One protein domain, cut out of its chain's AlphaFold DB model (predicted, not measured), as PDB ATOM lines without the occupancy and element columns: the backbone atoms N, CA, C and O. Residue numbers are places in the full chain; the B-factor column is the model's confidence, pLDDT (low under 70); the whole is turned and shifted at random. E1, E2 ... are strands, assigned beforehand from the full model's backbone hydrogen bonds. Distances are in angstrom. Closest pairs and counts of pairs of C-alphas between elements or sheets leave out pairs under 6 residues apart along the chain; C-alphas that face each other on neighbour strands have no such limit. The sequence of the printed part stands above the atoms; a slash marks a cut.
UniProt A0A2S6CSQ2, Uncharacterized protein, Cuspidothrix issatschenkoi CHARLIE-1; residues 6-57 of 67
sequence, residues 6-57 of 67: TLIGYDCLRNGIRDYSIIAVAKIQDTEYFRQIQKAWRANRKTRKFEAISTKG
ATOM      1  N   THR A   6     -12.681   2.667 -18.308       94.12
ATOM      2  CA  THR A   6     -12.960   3.888 -17.550       94.12
ATOM      3  C   THR A   6     -13.834   4.837 -18.364       94.12
ATOM      4  O   THR A   6     -13.824   4.800 -19.600       94.12
ATOM      5  N   LEU A   7     -14.614   5.657 -17.665       95.75
ATOM      6  CA  LEU A   7     -15.398   6.744 -18.238       95.75
ATOM      7  C   LEU A   7     -14.590   8.036 -18.098       95.75
ATOM      8  O   LEU A   7     -14.204   8.391 -16.990       95.75
ATOM      9  N   ILE A   8     -14.371   8.743 -19.203       95.75
ATOM     10  CA  ILE A   8     -13.731  10.061 -19.216       95.75
ATOM     11  C   ILE A   8     -14.718  11.085 -19.764       95.75
ATOM     12  O   ILE A   8     -15.403  10.833 -20.758       95.75
ATOM     13  N   GLY A   9     -14.774  12.249 -19.132       93.81
ATOM     14  CA  GLY A   9     -15.425  13.441 -19.661       93.81
ATOM     15  C   GLY A   9     -14.501  14.638 -19.486       93.81
ATOM     16  O   GLY A   9     -13.595  14.583 -18.665       93.81
ATOM     17  N   TYR A  10     -14.743  15.704 -20.251       92.50
ATOM     18  CA  TYR A  10     -14.001  16.975 -20.203       92.50
ATOM     19  C   TYR A  10     -12.562  16.932 -20.751       92.50
ATOM     20  O   TYR A  10     -12.146  17.872 -21.426       92.50
ATOM     21  N   ASP A  11     -11.852  15.817 -20.596       95.56
ATOM     22  CA  ASP A  11     -10.447  15.672 -20.995       95.56
ATOM     23  C   ASP A  11     -10.275  14.895 -22.308       95.56
ATOM     24  O   ASP A  11      -9.383  14.065 -22.461       95.56
ATOM     25  N   CYS A  12     -11.161  15.125 -23.279       97.62
ATOM     26  CA  CYS A  12     -11.108  14.460 -24.580       97.62
ATOM     27  C   CYS A  12     -10.767  15.434 -25.715       97.62
ATOM     28  O   CYS A  12     -11.201  16.586 -25.754       97.62
ATOM     29  N   LEU A  13     -10.011  14.932 -26.686       97.88
ATOM     30  CA  LEU A  13      -9.678  15.581 -27.940       97.88
ATOM     31  C   LEU A  13     -10.435  14.921 -29.091       97.88
ATOM     32  O   LEU A  13     -10.604  13.699 -29.132       97.88
ATOM     33  N   ARG A  14     -10.827  15.731 -30.073       97.19
ATOM     34  CA  ARG A  14     -11.342  15.301 -31.371       97.19
ATOM     35  C   ARG A  14     -10.416  15.799 -32.468       97.19
ATOM     36  O   ARG A  14     -10.314  16.999 -32.690       97.19
ATOM     37  N   ASN A  15      -9.763  14.876 -33.171       96.31
ATOM     38  CA  ASN A  15      -8.802  15.195 -34.233       96.31
ATOM     39  C   ASN A  15      -7.721  16.200 -33.771       96.31
ATOM     40  O   ASN A  15      -7.369  17.115 -34.504       96.31
ATOM     41  N   GLY A  16      -7.235  16.046 -32.534       95.81
ATOM     42  CA  GLY A  16      -6.196  16.902 -31.946       95.81
ATOM     43  C   GLY A  16      -6.693  18.191 -31.284       95.81
ATOM     44  O   GLY A  16      -5.892  18.888 -30.674       95.81
ATOM     45  N   ILE A  17      -7.991  18.504 -31.342       96.62
ATOM     46  CA  ILE A  17      -8.565  19.705 -30.713       96.62
ATOM     47  C   ILE A  17      -9.354  19.301 -29.470       96.62
ATOM     48  O   ILE A  17     -10.159  18.373 -29.533       96.62
ATOM     49  N   ARG A  18      -9.157  19.999 -28.345       96.56
ATOM     50  CA  ARG A  18      -9.910  19.732 -27.113       96.56
ATOM     51  C   ARG A  18     -11.404  19.974 -27.320       96.56
ATOM     52  O   ARG A  18     -11.804  21.036 -27.793       96.56
ATOM     53  N   ASP A  19     -12.223  18.995 -26.951       96.75
ATOM     54  CA  ASP A  19     -13.679  19.078 -27.022       96.75
ATOM     55  C   ASP A  19     -14.290  18.658 -25.681       96.75
ATOM     56  O   ASP A  19     -14.585  17.488 -25.432       96.75
ATOM     57  N   TYR A  20     -14.537  19.657 -24.833       95.81
ATOM     58  CA  TYR A  20     -15.140  19.502 -23.507       95.81
ATOM     59  C   TYR A  20     -16.566  18.939 -23.531       95.81
ATOM     60  O   TYR A  20     -17.122  18.613 -22.485       95.81
ATOM     61  N   SER A  21     -17.192  18.851 -24.710       97.12
ATOM     62  CA  SER A  21     -18.513  18.247 -24.849       97.12
ATOM     63  C   SER A  21     -18.460  16.738 -25.080       97.12
ATOM     64  O   SER A  21     -19.519  16.115 -25.130       97.12
ATOM     65  N   ILE A  22     -17.277  16.131 -25.221       98.00
ATOM     66  CA  ILE A  22     -17.141  14.688 -25.428       98.00
ATOM     67  C   ILE A  22     -17.067  13.941 -24.094       98.00
ATOM     68  O   ILE A  22     -16.358  14.331 -23.169       98.00
ATOM     69  N   ILE A  23     -17.788  12.823 -24.045       97.94
ATOM     70  CA  ILE A  23     -17.704  11.798 -23.005       97.94
ATOM     71  C   ILE A  23     -17.366  10.479 -23.694       97.94
ATOM     72  O   ILE A  23     -17.958  10.152 -24.726       97.94
ATOM     73  N   ALA A  24     -16.433   9.709 -23.144       98.12
ATOM     74  CA  ALA A  24     -15.952   8.479 -23.753       98.12
ATOM     75  C   ALA A  24     -15.769   7.352 -22.735       98.12
ATOM     76  O   ALA A  24     -15.387   7.576 -21.592       98.12
ATOM     77  N   VAL A  25     -15.995   6.116 -23.182       97.69
ATOM     78  CA  VAL A  25     -15.543   4.913 -22.479       97.69
ATOM     79  C   VAL A  25     -14.270   4.440 -23.156       97.69
ATOM     80  O   VAL A  25     -14.293   4.090 -24.340       97.69
ATOM     81  N   ALA A  26     -13.175   4.401 -22.409       96.62
ATOM     82  CA  ALA A  26     -11.882   3.959 -22.902       96.62
ATOM     83  C   ALA A  26     -11.399   2.714 -22.168       96.62
ATOM     84  O   ALA A  26     -11.769   2.452 -21.024       96.62
ATOM     85  N   LYS A  27     -10.561   1.923 -22.835       95.44
ATOM     86  CA  LYS A  27      -9.812   0.862 -22.162       95.44
ATOM     87  C   LYS A  27      -8.713   1.500 -21.312       95.44
ATOM     88  O   LYS A  27      -8.007   2.371 -21.812       95.44
ATOM     89  N   ILE A  28      -8.560   1.047 -20.070       92.25
ATOM     90  CA  ILE A  28      -7.467   1.498 -19.204       92.25
ATOM     91  C   ILE A  28      -6.133   1.022 -19.795       92.25
ATOM     92  O   ILE A  28      -5.993  -0.134 -20.205       92.25
ATOM     93  N   GLN A  29      -5.182   1.948 -19.880       89.44
ATOM     94  CA  GLN A  29      -3.828   1.766 -20.393       89.44
ATOM     95  C   GLN A  29      -2.886   2.600 -19.520       89.44
ATOM     96  O   GLN A  29      -3.257   3.706 -19.128       89.44
ATOM     97  N   ASP A  30      -1.690   2.091 -19.234       90.56
ATOM     98  CA  ASP A  30      -0.648   2.845 -18.527       90.56
ATOM     99  C   ASP A  30       0.082   3.779 -19.502       90.56
ATOM    100  O   ASP A  30       1.178   3.512 -19.988       90.56
ATOM    101  N   THR A  31      -0.633   4.817 -19.925       94.06
ATOM    102  CA  THR A  31      -0.187   5.809 -20.905       94.06
ATOM    103  C   THR A  31      -0.844   7.147 -20.601       94.06
ATOM    104  O   THR A  31      -1.990   7.161 -20.152       94.06
ATOM    105  N   GLU A  32      -0.189   8.251 -20.959       95.31
ATOM    106  CA  GLU A  32      -0.706   9.625 -20.805       95.31
ATOM    107  C   GLU A  32      -2.047   9.862 -21.523       95.31
ATOM    108  O   GLU A  32      -2.864  10.672 -21.094       95.31
ATOM    109  N   TYR A  33      -2.316   9.116 -22.600       96.56
ATOM    110  CA  TYR A  33      -3.550   9.237 -23.372       96.56
ATOM    111  C   TYR A  33      -4.212   7.884 -23.594       96.56
ATOM    112  O   TYR A  33      -3.619   6.971 -24.171       96.56
ATOM    113  N   PHE A  34      -5.498   7.794 -23.280       96.75
ATOM    114  CA  PHE A  34      -6.344   6.696 -23.707       96.75
ATOM    115  C   PHE A  34      -6.662   6.814 -25.199       96.75
ATOM    116  O   PHE A  34      -7.412   7.689 -25.643       96.75
ATOM    117  N   ARG A  35      -6.108   5.890 -25.989       96.44
ATOM    118  CA  ARG A  35      -6.316   5.830 -27.450       96.44
ATOM    119  C   ARG A  35      -7.326   4.757 -27.858       96.44
ATOM    120  O   ARG A  35      -7.887   4.813 -28.948       96.44
ATOM    121  N   GLN A  36      -7.583   3.779 -26.988       96.44
ATOM    122  CA  GLN A  36      -8.530   2.690 -27.245       96.44
ATOM    123  C   GLN A  36      -9.948   3.047 -26.771       96.44
ATOM    124  O   GLN A  36     -10.438   2.525 -25.765       96.44
ATOM    125  N   ILE A  37     -10.619   3.922 -27.525       97.50
ATOM    126  CA  ILE A  37     -11.988   4.372 -27.236       97.50
ATOM    127  C   ILE A  37     -13.018   3.349 -27.730       97.50
ATOM    128  O   ILE A  37     -13.065   3.018 -28.914       97.50
ATOM    129  N   GLN A  38     -13.865   2.860 -26.822       97.50
ATOM    130  CA  GLN A  38     -14.922   1.884 -27.115       97.50
ATOM    131  C   GLN A  38     -16.232   2.549 -27.521       97.50
ATOM    132  O   GLN A  38     -16.924   2.076 -28.420       97.50
ATOM    133  N   LYS A  39     -16.595   3.629 -26.829       98.00
ATOM    134  CA  LYS A  39     -17.814   4.398 -27.076       98.00
ATOM    135  C   LYS A  39     -17.532   5.866 -26.824       98.00
ATOM    136  O   LYS A  39     -16.737   6.188 -25.945       98.00
ATOM    137  N   ALA A  40     -18.192   6.731 -27.578       98.25
ATOM    138  CA  ALA A  40     -18.109   8.165 -27.389       98.25
ATOM    139  C   ALA A  40     -19.471   8.810 -27.649       98.25
ATOM    140  O   ALA A  40     -20.221   8.390 -28.535       98.25
ATOM    141  N   TRP A  41     -19.761   9.851 -26.882       98.44
ATOM    142  CA  TRP A  41     -20.944  10.683 -27.021       98.44
ATOM    143  C   TRP A  41     -20.555  12.150 -26.958       98.44
ATOM    144  O   TRP A  41     -19.563  12.516 -26.330       98.44
ATOM    145  N   ARG A  42     -21.372  12.994 -27.582       97.31
ATOM    146  CA  ARG A  42     -21.297  14.447 -27.481       97.31
ATOM    147  C   ARG A  42     -22.478  14.964 -26.666       97.31
ATOM    148  O   ARG A  42     -23.625  14.643 -26.966       97.31
ATOM    149  N   ALA A  43     -22.207  15.798 -25.671       97.06
ATOM    150  CA  ALA A  43     -23.203  16.550 -24.924       97.06
ATOM    151  C   ALA A  43     -23.784  17.664 -25.809       97.06
ATOM    152  O   ALA A  43     -23.236  18.768 -25.911       97.06
ATOM    153  N   ASN A  44     -24.903  17.386 -26.475       96.25
ATOM    154  CA  ASN A  44     -25.609  18.381 -27.264       96.25
ATOM    155  C   ASN A  44     -26.508  19.220 -26.350       96.25
ATOM    156  O   ASN A  44     -27.596  18.818 -25.941       96.25
ATOM    157  N   ARG A  45     -26.042  20.432 -26.045       95.00
ATOM    158  CA  ARG A  45     -26.745  21.379 -25.167       95.00
ATOM    159  C   ARG A  45     -28.041  21.927 -25.772       95.00
ATOM    160  O   ARG A  45     -28.911  22.345 -25.020       95.00
ATOM    161  N   LYS A  46     -28.196  21.902 -27.103       96.69
ATOM    162  CA  LYS A  46     -29.432  22.342 -27.775       96.69
ATOM    163  C   LYS A  46     -30.538  21.304 -27.603       96.69
ATOM    164  O   LYS A  46     -31.656  21.648 -27.239       96.69
ATOM    165  N   THR A  47     -30.215  20.031 -27.831       97.12
ATOM    166  CA  THR A  47     -31.180  18.925 -27.715       97.12
ATOM    167  C   THR A  47     -31.292  18.384 -26.288       97.12
ATOM    168  O   THR A  47     -32.248  17.670 -25.989       97.12
ATOM    169  N   ARG A  48     -30.360  18.765 -25.399       97.12
ATOM    170  CA  ARG A  48     -30.221  18.294 -24.010       97.12
ATOM    171  C   ARG A  48     -30.019  16.778 -23.930       97.12
ATOM    172  O   ARG A  48     -30.572  16.112 -23.059       97.12
ATOM    173  N   LYS A  49     -29.247  16.228 -24.871       97.38
ATOM    174  CA  LYS A  49     -28.994  14.788 -25.000       97.38
ATOM    175  C   LYS A  49     -27.513  14.502 -25.205       97.38
ATOM    176  O   LYS A  49     -26.771  15.327 -25.736       97.38
ATOM    177  N   PHE A  50     -27.110  13.296 -24.820       97.69
ATOM    178  CA  PHE A  50     -25.842  12.713 -25.239       97.69
ATOM    179  C   PHE A  50     -26.059  11.978 -26.556       97.69
ATOM    180  O   PHE A  50     -26.773  10.978 -26.616       97.69
ATOM    181  N   GLU A  51     -25.467  12.496 -27.620       98.12
ATOM    182  CA  GLU A  51     -25.608  11.954 -28.967       98.12
ATOM    183  C   GLU A  51     -24.383  11.099 -29.279       98.12
ATOM    184  O   GLU A  51     -23.251  11.538 -29.074       98.12
ATOM    185  N   ALA A  52     -24.594   9.861 -29.730       98.25
ATOM    186  CA  ALA A  52     -23.493   8.969 -30.072       98.25
ATOM    187  C   ALA A  52     -22.660   9.566 -31.215       98.25
ATOM    188  O   ALA A  52     -23.202  10.068 -32.200       98.25
ATOM    189  N   ILE A  53     -21.338   9.479 -31.094       97.94
ATOM    190  CA  ILE A  53     -20.400   9.898 -32.138       97.94
ATOM    191  C   ILE A  53     -19.455   8.748 -32.483       97.94
ATOM    192  O   ILE A  53     -19.217   7.846 -31.681       97.94
ATOM    193  N   SER A  54     -18.881   8.785 -33.686       97.81
ATOM    194  CA  SER A  54     -17.800   7.863 -34.054       97.81
ATOM    195  C   SER A  54     -16.637   7.989 -33.066       97.81
ATOM    196  O   SER A  54     -16.303   9.097 -32.660       97.81
ATOM    197  N   THR A  55     -15.958   6.895 -32.732       98.31
ATOM    198  CA  THR A  55     -14.745   6.921 -31.895       98.31
ATOM    199  C   THR A  55     -13.493   7.348 -32.670       98.31
ATOM    200  O   THR A  55     -12.475   7.673 -32.063       98.31
ATOM    201  N   LYS A  56     -13.553   7.401 -34.009       97.94
ATOM    202  CA  LYS A  56     -12.419   7.789 -34.861       97.94
ATOM    203  C   LYS A  56     -11.954   9.205 -34.522       97.94
ATOM    204  O   LYS A  56     -12.740  10.147 -34.599       97.94
ATOM    205  N   GLY A  57     -10.676   9.342 -34.183       96.88
ATOM    206  CA  GLY A  57     -10.075  10.624 -33.815       96.88
ATOM    207  C   GLY A  57     -10.440  11.115 -32.412       96.88
ATOM    208  O   GLY A  57     -10.099  12.250 -32.095       96.88
TER     209      GLY A  57
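This is residues 6 to 57 of the 67 residues of an uncharacterized protein of Cuspidothrix issatschenkoi CHARLIE-1 (UniProt A0A2S6CSQ2). A single four-stranded sheet, twisted and curled, makes the body, with the link of residues 28 to 36 looping out at one end of the long axis and the turn of residues 45 to 48 at the other. After E1 the chain turns off into E2, which folds back on residues 17 to 18 as a small side hairpin. The printed part has 52 residues with five named strands, E1 to E5 along the chain, and no named helix: all strand. The sheet's order is E1, E3, E4, E5, antiparallel throughout. The whole is compact, with a radius of gyration of the C-alphas of 10.8 A, yet elongated, spanning 36 by 19 by 17 A.

E4, residues 37 to 44, is the longest strand at 19.5 A, with C-alpha 37 at (-11.988, 4.372, -27.236). E3, residues 22 to 27, measures 16.0 A, and E5, residues 49 to 53, 12.2 A, ending at C-alpha 53 (-20.400, 9.898, -32.138). E1, residues 6 to 9, begins at C-alpha 6 (-12.960, 3.888, -17.550). E2 is residues 12 to 14.

E3, E4 and E5 form a meander, each strand the antiparallel neighbour of the one before. In the hairpin E3 and E4, N 23 and O 41 are 2.9 A apart, within hydrogen-bond range. In the hairpin E4 and E5, at 139 degrees, N 42 and O 51 are 2.8 A apart. Edge strand E1 is antiparallel to E3, with N 8 and O 24 at 2.8 A. E1 runs on into E2 at 70 degrees. E2 pairs with no named strand; its closest C-alpha to E3 is Cys 12 to Ile 22, 6.1 A. E2 is apart from E4 and E5.

The C-alphas farthest apart, of Asp 30 and Lys 46, are 36.0 A from each other. The sheet is only just strongly twisted, its C-alphas up to 4.1 A off the best plane. The printed part has no cut and no long link. Mean pLDDT of the printed part is 96.4; no printed residue is under 70.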